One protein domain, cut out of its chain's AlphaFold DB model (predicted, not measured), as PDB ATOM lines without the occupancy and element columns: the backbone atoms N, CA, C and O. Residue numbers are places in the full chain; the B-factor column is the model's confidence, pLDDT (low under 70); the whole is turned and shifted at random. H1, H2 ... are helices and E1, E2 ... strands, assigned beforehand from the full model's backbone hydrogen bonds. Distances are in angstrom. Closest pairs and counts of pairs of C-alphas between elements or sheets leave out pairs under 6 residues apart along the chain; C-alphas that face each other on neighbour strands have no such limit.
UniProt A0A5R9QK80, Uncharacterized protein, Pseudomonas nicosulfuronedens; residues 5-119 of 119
ATOM      1  N   LYS A   5     -18.451 -32.756  16.207       94.56
ATOM      2  CA  LYS A   5     -17.365 -31.969  15.624       94.56
ATOM      3  C   LYS A   5     -16.187 -31.951  16.599       94.56
ATOM      4  O   LYS A   5     -16.363 -31.683  17.783       94.56
ATOM      5  N   LEU A   6     -15.007 -32.257  16.087       93.75
ATOM      6  CA  LEU A   6     -13.738 -32.196  16.798       93.75
ATOM      7  C   LEU A   6     -12.958 -30.945  16.365       93.75
ATOM      8  O   LEU A   6     -13.341 -30.234  15.428       93.75
ATOM      9  N   GLU A   7     -11.827 -30.697  17.019       89.75
ATOM     10  CA  GLU A   7     -10.891 -29.652  16.609       89.75
ATOM     11  C   GLU A   7     -10.377 -29.863  15.173       89.75
ATOM     12  O   GLU A   7     -10.285 -30.984  14.661       89.75
ATOM     13  N   GLY A   8     -10.063 -28.755  14.495       86.06
ATOM     14  CA  GLY A   8      -9.558 -28.780  13.119       86.06
ATOM     15  C   GLY A   8     -10.585 -29.229  12.072       86.06
ATOM     16  O   GLY A   8     -10.197 -29.692  11.005       86.06
ATOM     17  N   GLY A   9     -11.888 -29.138  12.368       85.31
ATOM     18  CA  GLY A   9     -12.960 -29.461  11.415       85.31
ATOM     19  C   GLY A   9     -13.208 -30.959  11.207       85.31
ATOM     20  O   GLY A   9     -13.971 -31.333  10.318       85.31
ATOM     21  N   LYS A  10     -12.586 -31.815  12.024       92.25
ATOM     22  CA  LYS A  10     -12.787 -33.268  12.012       92.25
ATOM     23  C   LYS A  10     -14.113 -33.648  12.678       92.25
ATOM     24  O   LYS A  10     -14.721 -32.845  13.381       92.25
ATOM     25  N   TYR A  11     -14.536 -34.895  12.489       96.56
ATOM     26  CA  TYR A  11     -15.715 -35.467  13.142       96.56
ATOM     27  C   TYR A  11     -15.395 -36.808  13.797       96.56
ATOM     28  O   TYR A  11     -14.518 -37.535  13.322       96.56
ATOM     29  N   PHE A  12     -16.144 -37.131  14.853       95.75
ATOM     30  CA  PHE A  12     -16.267 -38.482  15.391       95.75
ATOM     31  C   PHE A  12     -17.736 -38.946  15.344       95.75
ATOM     32  O   PHE A  12     -18.583 -38.242  15.899       95.75
ATOM     33  N   PRO A  13     -18.043 -40.120  14.758       96.44
ATOM     34  CA  PRO A  13     -17.115 -40.987  14.027       96.44
ATOM     35  C   PRO A  13     -16.575 -40.296  12.755       96.44
ATOM     36  O   PRO A  13     -17.198 -39.350  12.263       96.44
ATOM     37  N   PRO A  14     -15.393 -40.697  12.248       97.12
ATOM     38  CA  PRO A  14     -14.759 -40.008  11.132       97.12
ATOM     39  C   PRO A  14     -15.574 -40.163   9.857       97.12
ATOM     40  O   PRO A  14     -15.974 -41.266   9.486       97.12
ATOM     41  N   ILE A  15     -15.777 -39.044   9.174       97.12
ATOM     42  CA  ILE A  15     -16.357 -39.002   7.837       97.12
ATOM     43  C   ILE A  15     -15.238 -38.934   6.804       97.12
ATOM     44  O   ILE A  15     -14.181 -38.345   7.050       97.12
ATOM     45  N   LEU A  16     -15.468 -39.533   5.642       97.38
ATOM     46  CA  LEU A  16     -14.525 -39.462   4.538       97.38
ATOM     47  C   LEU A  16     -14.397 -38.012   4.021       97.38
ATOM     48  O   LEU A  16     -15.427 -37.358   3.803       97.38
ATOM     49  N   PRO A  17     -13.166 -37.497   3.824       95.69
ATOM     50  CA  PRO A  17     -12.945 -36.200   3.200       95.69
ATOM     51  C   PRO A  17     -13.199 -36.262   1.688       95.69
ATOM     52  O   PRO A  17     -13.419 -37.333   1.119       95.69
ATOM     53  N   ASN A  18     -13.145 -35.102   1.038       96.38
ATOM     54  CA  ASN A  18     -13.150 -35.030  -0.419       96.38
ATOM     55  C   ASN A  18     -11.854 -35.632  -0.988       96.38
ATOM     56  O   ASN A  18     -10.805 -35.595  -0.337       96.38
ATOM     57  N   GLY A  19     -11.930 -36.179  -2.199       97.06
ATOM     58  CA  GLY A  19     -10.802 -36.819  -2.873       97.06
ATOM     59  C   GLY A  19     -11.239 -37.939  -3.810       97.06
ATOM     60  O   GLY A  19     -12.428 -38.177  -4.004       97.06
ATOM     61  N   GLU A  20     -10.277 -38.660  -4.374       97.69
ATOM     62  CA  GLU A  20     -10.556 -39.781  -5.275       97.69
ATOM     63  C   GLU A  20     -10.639 -41.090  -4.494       97.69
ATOM     64  O   GLU A  20      -9.679 -41.499  -3.836       97.69
ATOM     65  N   PHE A  21     -11.793 -41.749  -4.559       97.56
ATOM     66  CA  PHE A  21     -12.047 -43.004  -3.868       97.56
ATOM     67  C   PHE A  21     -11.689 -44.187  -4.758       97.56
ATOM     68  O   PHE A  21     -12.127 -44.295  -5.907       97.56
ATOM     69  N   PHE A  22     -10.923 -45.113  -4.197       96.56
ATOM     70  CA  PHE A  22     -10.506 -46.336  -4.858       96.56
ATOM     71  C   PHE A  22     -10.979 -47.538  -4.057       96.56
ATOM     72  O   PHE A  22     -11.017 -47.501  -2.829       96.56
ATOM     73  N   SER A  23     -11.274 -48.628  -4.752       94.88
ATOM     74  CA  SER A  23     -11.534 -49.912  -4.115       94.88
ATOM     75  C   SER A  23     -11.037 -51.060  -4.981       94.88
ATOM     76  O   SER A  23     -10.886 -50.922  -6.200       94.88
ATOM     77  N   LEU A  24     -10.755 -52.193  -4.342       90.12
ATOM     78  CA  LEU A  24     -10.520 -53.453  -5.030       90.12
ATOM     79  C   LEU A  24     -11.806 -53.899  -5.729       90.12
ATOM     80  O   LEU A  24     -12.812 -54.183  -5.078       90.12
ATOM     81  N   VAL A  25     -11.760 -54.012  -7.054       78.44
ATOM     82  CA  VAL A  25     -12.859 -54.588  -7.833       78.44
ATOM     83  C   VAL A  25     -12.716 -56.115  -7.794       78.44
ATOM     84  O   VAL A  25     -11.730 -56.633  -8.329       78.44
ATOM     85  N   PRO A  26     -13.658 -56.865  -7.179       67.56
ATOM     86  CA  PRO A  26     -13.492 -58.302  -6.956       67.56
ATOM     87  C   PRO A  26     -13.243 -59.104  -8.238       67.56
ATOM     88  O   PRO A  26     -12.468 -60.053  -8.224       67.56
ATOM     89  N   GLN A  27     -13.861 -58.707  -9.355       70.00
ATOM     90  CA  GLN A  27     -13.736 -59.413 -10.632       70.00
ATOM     91  C   GLN A  27     -12.350 -59.263 -11.270       70.00
ATOM     92  O   GLN A  27     -11.919 -60.154 -11.994       70.00
ATOM     93  N   SER A  28     -11.660 -58.141 -11.036       72.69
ATOM     94  CA  SER A  28     -10.358 -57.859 -11.654       72.69
ATOM     95  C   SER A  28      -9.181 -58.087 -10.708       72.69
ATOM     96  O   SER A  28      -8.043 -58.158 -11.170       72.69
ATOM     97  N   GLY A  29      -9.429 -58.147  -9.394       79.12
ATOM     98  CA  GLY A  29      -8.376 -58.178  -8.377       79.12
ATOM     99  C   GLY A  29      -7.503 -56.918  -8.380       79.12
ATOM    100  O   GLY A  29      -6.411 -56.928  -7.818       79.12
ATOM    101  N   ARG A  30      -7.954 -55.834  -9.026       85.94
ATOM    102  CA  ARG A  30      -7.216 -54.572  -9.134       85.94
ATOM    103  C   ARG A  30      -7.905 -53.471  -8.350       85.94
ATOM    104  O   ARG A  30      -9.130 -53.356  -8.340       85.94
ATOM    105  N   VAL A  31      -7.084 -52.634  -7.729       90.12
ATOM    106  CA  VAL A  31      -7.527 -51.381  -7.126       90.12
ATOM    107  C   VAL A  31      -7.770 -50.386  -8.249       90.12
ATOM    108  O   VAL A  31      -6.865 -50.083  -9.028       90.12
ATOM    109  N   MET A  32      -8.992 -49.876  -8.330       92.62
ATOM    110  CA  MET A  32      -9.395 -48.911  -9.346       92.62
ATOM    111  C   MET A  32     -10.096 -47.725  -8.705       92.62
ATOM    112  O   MET A  32     -10.689 -47.849  -7.634       92.62
ATOM    113  N   ARG A  33     -10.012 -46.570  -9.371       94.12
ATOM    114  CA  ARG A  33     -10.787 -45.384  -9.009       94.12
ATOM    115  C   ARG A  33     -12.257 -45.690  -9.274       94.12
ATOM    116  O   ARG A  33     -12.593 -46.077 -10.390       94.12
ATOM    117  N   ILE A  34     -13.102 -45.537  -8.261       93.56
ATOM    118  CA  ILE A  34     -14.539 -45.802  -8.375       93.56
ATOM    119  C   ILE A  34     -15.288 -44.492  -8.630       93.56
ATOM    120  O   ILE A  34     -16.065 -44.410  -9.575       93.56
ATOM    121  N   PHE A  35     -15.026 -43.459  -7.823       95.50
ATOM    122  CA  PHE A  35     -15.616 -42.123  -7.954       95.50
ATOM    123  C   PHE A  35     -14.782 -41.068  -7.216       95.50
ATOM    124  O   PHE A  35     -13.995 -41.381  -6.323       95.50
ATOM    125  N   SER A  36     -15.018 -39.810  -7.555       96.69
ATOM    126  CA  SER A  36     -14.617 -38.630  -6.799       96.69
ATOM    127  C   SER A  36     -15.635 -38.362  -5.691       96.69
ATOM    128  O   SER A  36     -16.845 -38.363  -5.929       96.69
ATOM    129  N   VAL A  37     -15.151 -38.112  -4.480       97.38
ATOM    130  CA  VAL A  37     -15.931 -37.658  -3.325       97.38
ATOM    131  C   VAL A  37     -15.801 -36.147  -3.240       97.38
ATOM    132  O   VAL A  37     -14.693 -35.618  -3.161       97.38
ATOM    133  N   THR A  38     -16.928 -35.448  -3.235       96.50
ATOM    134  CA  THR A  38     -16.965 -33.981  -3.236       96.50
ATOM    135  C   THR A  38     -17.874 -33.452  -2.126       96.50
ATOM    136  O   THR A  38     -18.504 -34.215  -1.387       96.50
ATOM    137  N   ALA A  39     -17.973 -32.125  -2.015       95.56
ATOM    138  CA  ALA A  39     -18.933 -31.492  -1.117       95.56
ATOM    139  C   ALA A  39     -20.393 -31.781  -1.511       95.56
ATOM    140  O   ALA A  39     -21.233 -31.900  -0.622       95.56
ATOM    141  N   ASP A  40     -20.679 -31.964  -2.803       95.94
ATOM    142  CA  ASP A  40     -22.046 -32.082  -3.329       95.94
ATOM    143  C   ASP A  40     -22.523 -33.535  -3.472       95.94
ATOM    144  O   ASP A  40     -23.725 -33.816  -3.442       95.94
ATOM    145  N   GLY A  41     -21.590 -34.475  -3.626       95.69
ATOM    146  CA  GLY A  41     -21.911 -35.879  -3.854       95.69
ATOM    147  C   GLY A  41     -20.743 -36.726  -4.343       95.69
ATOM    148  O   GLY A  41     -19.567 -36.387  -4.168       95.69
ATOM    149  N   LEU A  42     -21.105 -37.835  -4.984       95.94
ATOM    150  CA  LEU A  42     -20.219 -38.833  -5.569       95.94
ATOM    151  C   LEU A  42     -20.287 -38.772  -7.098       95.94
ATOM    152  O   LEU A  42     -21.376 -38.802  -7.679       95.94
ATOM    153  N   PHE A  43     -19.125 -38.720  -7.746       94.62
ATOM    154  CA  PHE A  43     -19.028 -38.455  -9.180       94.62
ATOM    155  C   PHE A  43     -18.081 -39.423  -9.888       94.62
ATOM    156  O   PHE A  43     -16.914 -39.559  -9.531       94.62
ATOM    157  N   ALA A  44     -18.565 -40.072 -10.936       92.38
ATOM    158  CA  ALA A  44     -17.774 -40.878 -11.857       92.38
ATOM    159  C   ALA A  44     -18.204 -40.590 -13.299       92.38
ATOM    160  O   ALA A  44     -19.187 -39.886 -13.534       92.38
ATOM    161  N   GLU A  45     -17.480 -41.135 -14.274       86.62
ATOM    162  CA  GLU A  45     -17.834 -40.968 -15.687       86.62
ATOM    163  C   GLU A  45     -19.253 -41.491 -15.951       86.62
ATOM    164  O   GLU A  45     -19.538 -42.675 -15.778       86.62
ATOM    165  N   GLY A  46     -20.161 -40.583 -16.319       84.94
ATOM    166  CA  GLY A  46     -21.564 -40.899 -16.596       84.94
ATOM    167  C   GLY A  46     -22.447 -41.149 -15.365       84.94
ATOM    168  O   GLY A  46     -23.643 -41.374 -15.536       84.94
ATOM    169  N   ILE A  47     -21.911 -41.077 -14.139       87.19
ATOM    170  CA  ILE A  47     -22.677 -41.272 -12.899       87.19
ATOM    171  C   ILE A  47     -22.445 -40.092 -11.959       87.19
ATOM    172  O   ILE A  47     -21.371 -39.910 -11.395       87.19
ATOM    173  N   HIS A  48     -23.502 -39.312 -11.759       91.81
ATOM    174  CA  HIS A  48     -23.534 -38.180 -10.838       91.81
ATOM    175  C   HIS A  48     -24.584 -38.474  -9.777       91.81
ATOM    176  O   HIS A  48     -25.771 -38.599 -10.114       91.81
ATOM    177  N   LEU A  49     -24.146 -38.616  -8.530       92.31
ATOM    178  CA  LEU A  49     -25.003 -38.977  -7.413       92.31
ATOM    179  C   LEU A  49     -24.831 -37.960  -6.286       92.31
ATOM    180  O   LEU A  49     -23.861 -38.014  -5.531       92.31
ATOM    181  N   LEU A  50     -25.770 -37.020  -6.191       94.44
ATOM    182  CA  LEU A  50     -25.779 -36.020  -5.126       94.44
ATOM    183  C   LEU A  50     -26.043 -36.687  -3.780       94.44
ATOM    184  O   LEU A  50     -26.729 -37.709  -3.714       94.44
ATOM    185  N   TRP A  51     -25.575 -36.081  -2.690       95.25
ATOM    186  CA  TRP A  51     -25.850 -36.621  -1.357       95.25
ATOM    187  C   TRP A  51     -27.355 -36.789  -1.092       95.25
ATOM    188  O   TRP A  51     -27.758 -37.785  -0.496       95.25
ATOM    189  N   SER A  52     -28.182 -35.854  -1.569       92.88
ATOM    190  CA  SER A  52     -29.648 -35.888  -1.436       92.88
ATOM    191  C   SER A  52     -30.316 -37.018  -2.225       92.88
ATOM    192  O   SER A  52     -31.459 -37.373  -1.944       92.88
ATOM    193  N   GLU A  53     -29.620 -37.591  -3.207       92.69
ATOM    194  CA  GLU A  53     -30.106 -38.687  -4.048       92.69
ATOM    195  C   GLU A  53     -29.740 -40.072  -3.476       92.69
ATOM    196  O   GLU A  53     -30.179 -41.090  -4.025       92.69
ATOM    197  N   ILE A  54     -28.937 -40.137  -2.404       93.06
ATOM    198  CA  ILE A  54     -28.535 -41.387  -1.742       93.06
ATOM    199  C   ILE A  54     -29.565 -41.761  -0.674       93.06
ATOM    200  O   ILE A  54     -29.774 -41.036   0.296       93.06
ATOM    201  N   GLU A  55     -30.167 -42.941  -0.808       90.75
ATOM    202  CA  GLU A  55     -31.153 -43.450   0.159       90.75
ATOM    203  C   GLU A  55     -30.523 -44.296   1.270       90.75
ATOM    204  O   GLU A  55     -31.133 -44.530   2.314       90.75
ATOM    205  N   GLY A  56     -29.297 -44.763   1.047       90.06
ATOM    206  CA  GLY A  56     -28.536 -45.547   2.006       90.06
ATOM    207  C   GLY A  56     -27.586 -46.517   1.322       90.06
ATOM    208  O   GLY A  56     -27.254 -46.381   0.143       90.06
ATOM    209  N   THR A  57     -27.160 -47.520   2.078       92.12
ATOM    210  CA  THR A  57     -26.231 -48.554   1.619       92.12
ATOM    211  C   THR A  57     -26.751 -49.940   1.957       92.12
ATOM    212  O   THR A  57     -27.415 -50.127   2.977       92.12
ATOM    213  N   SER A  58     -26.421 -50.923   1.129       91.50
ATOM    214  CA  SER A  58     -26.714 -52.339   1.370       91.50
ATOM    215  C   SER A  58     -25.462 -53.192   1.186       91.50
ATOM    216  O   SER A  58     -24.521 -52.765   0.518       91.50
ATOM    217  N   PHE A  59     -25.441 -54.382   1.787       91.12
ATOM    218  CA  PHE A  59     -24.268 -55.257   1.798       91.12
ATOM    219  C   PHE A  59     -24.597 -56.655   1.284       91.12
ATOM    220  O   PHE A  59     -25.643 -57.217   1.606       91.12
ATOM    221  N   VAL A  60     -23.656 -57.230   0.534       89.06
ATOM    222  CA  VAL A  60     -23.577 -58.666   0.244       89.06
ATOM    223  C   VAL A  60     -22.147 -59.107   0.546       89.06
ATOM    224  O   VAL A  60     -21.220 -58.792  -0.202       89.06
ATOM    225  N   GLY A  61     -21.952 -59.788   1.679       89.94
ATOM    226  CA  GLY A  61     -20.611 -60.025   2.221       89.94
ATOM    227  C   GLY A  61     -19.889 -58.698   2.475       89.94
ATOM    228  O   GLY A  61     -20.444 -57.800   3.102       89.94
ATOM    229  N   THR A  62     -18.680 -58.551   1.933       89.81
ATOM    230  CA  THR A  62     -17.869 -57.321   2.024       89.81
ATOM    231  C   THR A  62     -18.163 -56.315   0.906       89.81
ATOM    232  O   THR A  62     -17.581 -55.231   0.859       89.81
ATOM    233  N   THR A  63     -19.064 -56.646  -0.024       90.56
ATOM    234  CA  THR A  63     -19.448 -55.728  -1.101       90.56
ATOM    235  C   THR A  63     -20.541 -54.787  -0.611       90.56
ATOM    236  O   THR A  63     -21.657 -55.221  -0.327       90.56
ATOM    237  N   CYS A  64     -20.226 -53.495  -0.557       91.88
ATOM    238  CA  CYS A  64     -21.167 -52.415  -0.290       91.88
ATOM    239  C   CYS A  64     -21.764 -51.904  -1.605       91.88
ATOM    240  O   CYS A  64     -21.037 -51.681  -2.574       91.88
ATOM    241  N   ARG A  65     -23.078 -51.670  -1.624       91.69
ATOM    242  CA  ARG A  65     -23.797 -50.983  -2.703       91.69
ATOM    243  C   ARG A  65     -24.417 -49.693  -2.193       91.69
ATOM    244  O   ARG A  65     -25.079 -49.703  -1.155       91.69
ATOM    245  N   ILE A  66     -24.237 -48.608  -2.939       92.06
ATOM    246  CA  ILE A  66     -24.890 -47.320  -2.687       92.06
ATOM    247  C   ILE A  66     -26.236 -47.303  -3.413       92.06
ATOM    248  O   ILE A  66     -26.297 -47.429  -4.639       92.06
ATOM    249  N   ASN A  67     -27.310 -47.138  -2.645       90.31
ATOM    250  CA  ASN A  67     -28.679 -47.176  -3.139       90.31
ATOM    251  C   ASN A  67     -29.170 -45.761  -3.469       90.31
ATOM    252  O   ASN A  67     -28.959 -44.823  -2.699       90.31
ATOM    253  N   SER A  68     -29.840 -45.617  -4.610       87.94
ATOM    254  CA  SER A  68     -30.408 -44.353  -5.080       87.94
ATOM    255  C   SER A  68     -31.631 -44.609  -5.952       87.94
ATOM    256  O   SER A  68     -31.653 -45.579  -6.707       87.94
ATOM    257  N   ARG A  69     -32.601 -43.687  -5.931       78.88
ATOM    258  CA  ARG A  69     -33.743 -43.704  -6.863       78.88
ATOM    259  C   ARG A  69     -33.363 -43.363  -8.300       78.88
ATOM    260  O   ARG A  69     -34.104 -43.699  -9.216       78.88
ATOM    261  N   LYS A  70     -32.237 -42.674  -8.502       84.94
ATOM    262  CA  LYS A  70     -31.816 -42.180  -9.820       84.94
ATOM    263  C   LYS A  70     -31.322 -43.291 -10.738       84.94
ATOM    264  O   LYS A  70     -31.515 -43.219 -11.947       84.94
ATOM    265  N   TYR A  71     -30.704 -44.322 -10.167       79.88
ATOM    266  CA  TYR A  71     -30.111 -45.424 -10.919       79.88
ATOM    267  C   TYR A  71     -30.696 -46.753 -10.439       79.88
ATOM    268  O   TYR A  71     -30.351 -47.241  -9.364       79.88
ATOM    269  N   ALA A  72     -31.554 -47.356 -11.267       64.75
ATOM    270  CA  ALA A  72     -32.244 -48.613 -10.963       64.75
ATOM    271  C   ALA A  72     -31.291 -49.798 -10.702       64.75
ATOM    272  O   ALA A  72     -31.663 -50.752 -10.025       64.75
ATOM    273  N   SER A  73     -30.053 -49.736 -11.202       63.56
ATOM    274  CA  SER A  73     -29.028 -50.771 -11.020       63.56
ATOM    275  C   SER A  73     -28.227 -50.663  -9.713       63.56
ATOM    276  O   SER A  73     -27.296 -51.446  -9.541       63.56
ATOM    277  N   ALA A  74     -28.577 -49.733  -8.808       60.06
ATOM    278  CA  ALA A  74     -27.768 -49.287  -7.665       60.06
ATOM    279  C   ALA A  74     -26.433 -48.657  -8.121       60.06
ATOM    280  O   ALA A  74     -25.582 -49.315  -8.712       60.06
ATOM    281  N   GLY A  75     -26.269 -47.349  -7.892       68.25
ATOM    282  CA  GLY A  75     -25.281 -46.511  -8.589       68.25
ATOM    283  C   GLY A  75     -23.835 -47.014  -8.514       68.25
ATOM    284  O   GLY A  75     -23.206 -47.222  -9.546       68.25
ATOM    285  N   PHE A  76     -23.319 -47.253  -7.305       85.19
ATOM    286  CA  PHE A  76     -21.931 -47.675  -7.089       85.19
ATOM    287  C   PHE A  76     -21.848 -48.918  -6.206       85.19
ATOM    288  O   PHE A  76     -22.566 -49.025  -5.212       85.19
ATOM    289  N   SER A  77     -20.934 -49.831  -6.541       88.19
ATOM    290  CA  SER A  77     -20.607 -51.009  -5.731       88.19
ATOM    291  C   SER A  77     -19.098 -51.121  -5.533       88.19
ATOM    292  O   SER A  77     -18.342 -50.908  -6.478       88.19
ATOM    293  N   PHE A  78     -18.658 -51.461  -4.324       89.56
ATOM    294  CA  PHE A  78     -17.237 -51.562  -3.979       89.56
ATOM    295  C   PHE A  78     -17.006 -52.523  -2.802       89.56
ATOM    296  O   PHE A  78     -17.929 -52.808  -2.040       89.56
ATOM    297  N   ASN A  79     -15.778 -53.027  -2.639       92.25
ATOM    298  CA  ASN A  79     -15.401 -53.849  -1.488       92.25
ATOM    299  C   ASN A  79     -15.010 -52.941  -0.314       92.25
ATOM    300  O   ASN A  79     -13.995 -52.248  -0.387       92.25
ATOM    301  N   VAL A  80     -15.806 -52.950   0.758       92.88
ATOM    302  CA  VAL A  80     -15.670 -52.021   1.892       92.88
ATOM    303  C   VAL A  80     -14.360 -52.194   2.668       92.88
ATOM    304  O   VAL A  80     -13.841 -51.217   3.204       92.88
ATOM    305  N   ASP A  81     -13.788 -53.399   2.669       91.81
ATOM    306  CA  ASP A  81     -12.573 -53.715   3.429       91.81
ATOM    307  C   ASP A  81     -11.284 -53.408   2.650       91.81
ATOM    308  O   ASP A  81     -10.191 -53.440   3.209       91.81
ATOM    309  N   ALA A  82     -11.399 -53.086   1.360       92.88
ATOM    310  CA  ALA A  82     -10.268 -52.814   0.480       92.88
ATOM    311  C   ALA A  82     -10.462 -51.474  -0.236       92.88
ATOM    312  O   ALA A  82     -10.651 -51.434  -1.453       92.88
ATOM    313  N   CYS A  83     -10.465 -50.383   0.536       96.44
ATOM    314  CA  CYS A  83     -10.684 -49.025   0.041       96.44
ATOM    315  C   CYS A  83      -9.511 -48.091   0.349       96.44
ATOM    316  O   CYS A  83      -8.905 -48.181   1.411       96.44
ATOM    317  N   MET A  84      -9.284 -47.129  -0.545       97.56
ATOM    318  CA  MET A  84      -8.312 -46.045  -0.398       97.56
ATOM    319  C   MET A  84      -8.945 -44.705  -0.750       97.56
ATOM    320  O   MET A  84      -9.829 -44.629  -1.605       97.56
ATOM    321  N   ILE A  85      -8.433 -43.637  -0.149       97.75
ATOM    322  CA  ILE A  85      -8.705 -42.260  -0.563       97.75
ATOM    323  C   ILE A  85      -7.401 -41.614  -1.019       97.75
ATOM    324  O   ILE A  85      -6.381 -41.725  -0.338       97.75
ATOM    325  N   GLN A  86      -7.426 -40.954  -2.172       97.69
ATOM    326  CA  GLN A  86      -6.349 -40.087  -2.632       97.69
ATOM    327  C   GLN A  86      -6.758 -38.634  -2.407       97.69
ATOM    328  O   GLN A  86      -7.796 -38.195  -2.903       97.69
ATOM    329  N   ASN A  87      -5.951 -37.898  -1.650       90.06
ATOM    330  CA  ASN A  87      -6.176 -36.473  -1.419       90.06
ATOM    331  C   ASN A  87      -5.689 -35.619  -2.611       90.06
ATOM    332  O   ASN A  87      -5.101 -36.125  -3.567       90.06
ATOM    333  N   GLU A  88      -5.885 -34.303  -2.524       86.06
ATOM    334  CA  GLU A  88      -5.461 -33.339  -3.553       86.06
ATOM    335  C   GLU A  88      -3.942 -33.335  -3.803       86.06
ATOM    336  O   GLU A  88      -3.505 -33.065  -4.917       86.06
ATOM    337  N   SER A  89      -3.124 -33.695  -2.804       89.44
ATOM    338  CA  SER A  89      -1.667 -33.821  -2.970       89.44
ATOM    339  C   SER A  89      -1.243 -35.124  -3.659       89.44
ATOM    340  O   SER A  89      -0.051 -35.385  -3.803       89.44
ATOM    341  N   GLY A  90      -2.197 -35.977  -4.034       90.75
ATOM    342  CA  GLY A  90      -1.955 -37.256  -4.690       90.75
ATOM    343  C   GLY A  90      -1.559 -38.405  -3.760       90.75
ATOM    344  O   GLY A  90      -1.286 -39.506  -4.238       90.75
ATOM    345  N   LEU A  91      -1.559 -38.192  -2.440       92.38
ATOM    346  CA  LEU A  91      -1.222 -39.230  -1.470       92.38
ATOM    347  C   LEU A  91      -2.424 -40.148  -1.240       92.38
ATOM    348  O   LEU A  91      -3.517 -39.676  -0.924       92.38
ATOM    349  N   LYS A  92      -2.201 -41.460  -1.362       95.25
ATOM    350  CA  LYS A  92      -3.191 -42.499  -1.055       95.25
ATOM    351  C   LYS A  92      -3.072 -42.962   0.392       95.25
ATOM    352  O   LYS A  92      -1.966 -43.122   0.900       95.25
ATOM    353  N   SER A  93      -4.213 -43.209   1.024       96.25
ATOM    354  CA  SER A  93      -4.300 -43.780   2.366       96.25
ATOM    355  C   SER A  93      -5.461 -44.765   2.454       96.25
ATOM    356  O   SER A  93      -6.537 -44.492   1.922       96.25
ATOM    357  N   ASP A  94      -5.255 -45.857   3.186       96.94
ATOM    358  CA  ASP A  94      -6.298 -46.829   3.545       96.94
ATOM    359  C   ASP A  94      -7.092 -46.391   4.790       96.94
ATOM    360  O   ASP A  94      -8.154 -46.937   5.100       96.94
ATOM    361  N   PHE A  95      -6.592 -45.375   5.506       97.12
ATOM    362  CA  PHE A  95      -7.139 -44.915   6.780       97.12
ATOM    363  C   PHE A  95      -7.396 -43.407   6.811       97.12
ATOM    364  O   PHE A  95      -6.621 -42.599   6.295       97.12
ATOM    365  N   VAL A  96      -8.456 -43.021   7.521       95.56
ATOM    366  CA  VAL A  96      -8.749 -41.639   7.913       95.56
ATOM    367  C   VAL A  96      -8.928 -41.606   9.424       95.56
ATOM    368  O   VAL A  96      -9.802 -42.273   9.967       95.56
ATOM    369  N   GLN A  97      -8.085 -40.836  10.117       94.62
ATOM    370  CA  GLN A  97      -8.085 -40.749  11.587       94.62
ATOM    371  C   GLN A  97      -7.967 -42.124  12.287       94.62
ATOM    372  O   GLN A  97      -8.534 -42.324  13.354       94.62
ATOM    373  N   GLY A  98      -7.255 -43.080  11.677       94.75
ATOM    374  CA  GLY A  98      -7.098 -44.446  12.197       94.75
ATOM    375  C   GLY A  98      -8.240 -45.413  11.858       94.75
ATOM    376  O   GLY A  98      -8.169 -46.577  12.236       94.75
ATOM    377  N   TYR A  99      -9.265 -44.972  11.121       96.44
ATOM    378  CA  TYR A  99     -10.398 -45.805  10.708       96.44
ATOM    379  C   TYR A  99     -10.320 -46.164   9.221       96.44
ATOM    380  O   TYR A  99      -9.920 -45.304   8.429       96.44
ATOM    381  N   PRO A 100     -10.724 -47.383   8.811       96.94
ATOM    382  CA  PRO A 100     -10.651 -47.779   7.410       96.94
ATOM    383  C   PRO A 100     -11.548 -46.904   6.527       96.94
ATOM    384  O   PRO A 100     -12.685 -46.581   6.884       96.94
ATOM    385  N   VAL A 101     -11.039 -46.547   5.349       97.81
ATOM    386  CA  VAL A 101     -11.688 -45.623   4.405       97.81
ATOM    387  C   VAL A 101     -13.114 -46.039   4.036       97.81
ATOM    388  O   VAL A 101     -13.990 -45.176   3.956       97.81
ATOM    389  N   GLY A 102     -13.375 -47.339   3.861       96.56
ATOM    390  CA  GLY A 102     -14.711 -47.840   3.533       96.56
ATOM    391  C   GLY A 102     -15.753 -47.450   4.583       96.56
ATOM    392  O   GLY A 102     -16.790 -46.885   4.243       96.56
ATOM    393  N   TYR A 103     -15.450 -47.635   5.870       96.00
ATOM    394  CA  TYR A 103     -16.345 -47.234   6.962       96.00
ATOM    395  C   TYR A 103     -16.465 -45.713   7.089       96.00
ATOM    396  O   TYR A 103     -17.552 -45.200   7.354       96.00
ATOM    397  N   CYS A 104     -15.387 -44.970   6.828       97.81
ATOM    398  CA  CYS A 104     -15.435 -43.508   6.781       97.81
ATOM    399  C   CYS A 104     -16.389 -42.994   5.687       97.81
ATOM    400  O   CYS A 104     -17.057 -41.975   5.886       97.81
ATOM    401  N   LEU A 105     -16.504 -43.689   4.548       97.62
ATOM    402  CA  LEU A 105     -17.484 -43.357   3.509       97.62
ATOM    403  C   LEU A 105     -18.920 -43.605   3.983       97.62
ATOM    404  O   LEU A 105     -19.781 -42.751   3.788       97.62
ATOM    405  N   LEU A 106     -19.182 -44.734   4.647       96.69
ATOM    406  CA  LEU A 106     -20.503 -45.032   5.219       96.69
ATOM    407  C   LEU A 106     -20.916 -43.977   6.254       96.69
ATOM    408  O   LEU A 106     -22.060 -43.511   6.271       96.69
ATOM    409  N   ASN A 107     -19.958 -43.552   7.078       97.31
ATOM    410  CA  ASN A 107     -20.138 -42.449   8.010       97.31
ATOM    411  C   ASN A 107     -20.444 -41.149   7.262       97.31
ATOM    412  O   ASN A 107     -21.365 -40.442   7.658       97.31
ATOM    413  N   ARG A 108     -19.738 -40.843   6.163       97.62
ATOM    414  CA  ARG A 108     -20.014 -39.646   5.351       97.62
ATOM    415  C   ARG A 108     -21.426 -39.664   4.768       97.62
ATOM    416  O   ARG A 108     -22.129 -38.670   4.898       97.62
ATOM    417  N   ILE A 109     -21.864 -40.790   4.206       95.88
ATOM    418  CA  ILE A 109     -23.230 -40.956   3.683       95.88
ATOM    419  C   ILE A 109     -24.262 -40.714   4.794       95.88
ATOM    420  O   ILE A 109     -25.209 -39.952   4.612       95.88
ATOM    421  N   THR A 110     -24.053 -41.312   5.970       96.06
ATOM    422  CA  THR A 110     -24.951 -41.143   7.124       96.06
ATOM    423  C   THR A 110     -24.969 -39.696   7.624       96.06
ATOM    424  O   THR A 110     -26.034 -39.166   7.939       96.06
ATOM    425  N   PHE A 111     -23.803 -39.052   7.689       96.31
ATOM    426  CA  PHE A 111     -23.646 -37.663   8.110       96.31
ATOM    427  C   PHE A 111     -24.405 -36.707   7.191       96.31
ATOM    428  O   PHE A 111     -25.199 -35.899   7.667       96.31
ATOM    429  N   GLU A 112     -24.212 -36.824   5.877       96.62
ATOM    430  CA  GLU A 112     -24.883 -35.963   4.902       96.62
ATOM    431  C   GLU A 112     -26.402 -36.176   4.932       96.62
ATOM    432  O   GLU A 112     -27.158 -35.204   4.977       96.62
ATOM    433  N   ALA A 113     -26.861 -37.431   5.019       94.31
ATOM    434  CA  ALA A 113     -28.281 -37.748   5.156       94.31
ATOM    435  C   ALA A 113     -28.911 -37.115   6.411       94.31
ATOM    436  O   ALA A 113     -30.043 -36.639   6.354       94.31
ATOM    437  N   GLN A 114     -28.195 -37.081   7.542       93.88
ATOM    438  CA  GLN A 114     -28.665 -36.393   8.749       93.88
ATOM    439  C   GLN A 114     -28.673 -34.877   8.571       93.88
ATOM    440  O   GLN A 114     -29.673 -34.241   8.894       93.88
ATOM    441  N   ARG A 115     -27.601 -34.301   8.013       92.12
ATOM    442  CA  ARG A 115     -27.492 -32.858   7.760       92.12
ATOM    443  C   ARG A 115     -28.654 -32.335   6.917       92.12
ATOM    444  O   ARG A 115     -29.167 -31.262   7.195       92.12
ATOM    445  N   MET A 116     -29.102 -33.106   5.928       89.88
ATOM    446  CA  MET A 116     -30.228 -32.738   5.063       89.88
ATOM    447  C   MET A 116     -31.611 -32.942   5.691       89.88
ATOM    448  O   MET A 116     -32.573 -32.372   5.197       89.88
ATOM    449  N   ARG A 117     -31.746 -33.742   6.756       83.62
ATOM    450  CA  ARG A 117     -33.024 -33.900   7.481       83.62
ATOM    451  C   ARG A 117     -33.307 -32.758   8.455       83.62
ATOM    452  O   ARG A 117     -34.445 -32.612   8.886       83.62
ATOM    453  N   PHE A 118     -32.270 -32.016   8.834       68.12
ATOM    454  CA  PHE A 118     -32.342 -30.909   9.790       68.12
ATOM    455  C   PHE A 118     -32.018 -29.547   9.154       68.12
ATOM    456  O   PHE A 118     -31.883 -28.563   9.879       68.12
ATOM    457  N   ASN A 119     -31.907 -29.506   7.822       53.00
ATOM    458  CA  ASN A 119     -31.876 -28.295   7.002       53.00
ATOM    459  C   ASN A 119     -33.243 -28.084   6.354       53.00
ATOM    460  O   ASN A 119     -33.610 -26.906   6.167       53.00
TER     461      ASN A 119
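This is residues 5 to 119 of the 119 residues of an uncharacterized protein of Pseudomonas nicosulfuronedens (UniProt A0A5R9QK80). A strongly twisted five-strand sheet and a smaller three-strand sheet make two walls, and the single helix H1 packs on one face of each. The 115 printed residues hold eight named strands, E1 to E8, then H1. The sheets, ordered E4, E3, E2, E1, E8 and E5, E6, E7, are antiparallel; the class is mixed, helices and strands. The whole is compact, radius of gyration of the C-alphas 13.5 A, spanning 40 by 32 by 26 A.

The large sheet has E1, residues 19 to 25, 18.6 A, from C-alpha 19 at (-10.802, -36.819, -2.873); E2, 30 to 37, 19.9 A; E3, 41 to 44; E4, 47 to 50; and E8, 83 to 86. The other has E5, 54 to 60, 18.1 A; E6, 63 to 68, 16.3 A; and E7, 76 to 79. H1, residues 101 to 117, 24.5 A, ends at C-alpha 117 (-33.024, -33.900, 7.481).

E1 to E4 form a meander, each strand the antiparallel neighbour of the one before, as do E5 to E7. N 21 and O 35 of E1 and E2 are 2.8 A apart, N 22 and O 84 of E1 and E8 2.9 A, and N 58 and O 65 of E5 and E6 2.9 A, within hydrogen-bond range. Between the sheets, the closest C-alphas of E1 and E7, Ser 23 and Phe 78, are 5.9 A apart. H1 has a height of 11.1 A over the large sheet, slantwise to E3 at 45 degrees on the local plane. Its height over the other is 9.6 A; it runs along E5, only just, at 27 degrees on the local plane. The closest C-alphas of E5 and H1, Gly 56 and Ile 109, are 7.2 A apart. In H1 every O i to N i+4 pair is within hydrogen-bond range.

The C-alphas of Ser 28 and Asn 119, the two farthest apart, are 41.0 A apart. The printed part has no cut; the link E8 to H1 is long. Residues 26, 72 to 75 and 118 to 119 have pLDDT under 70.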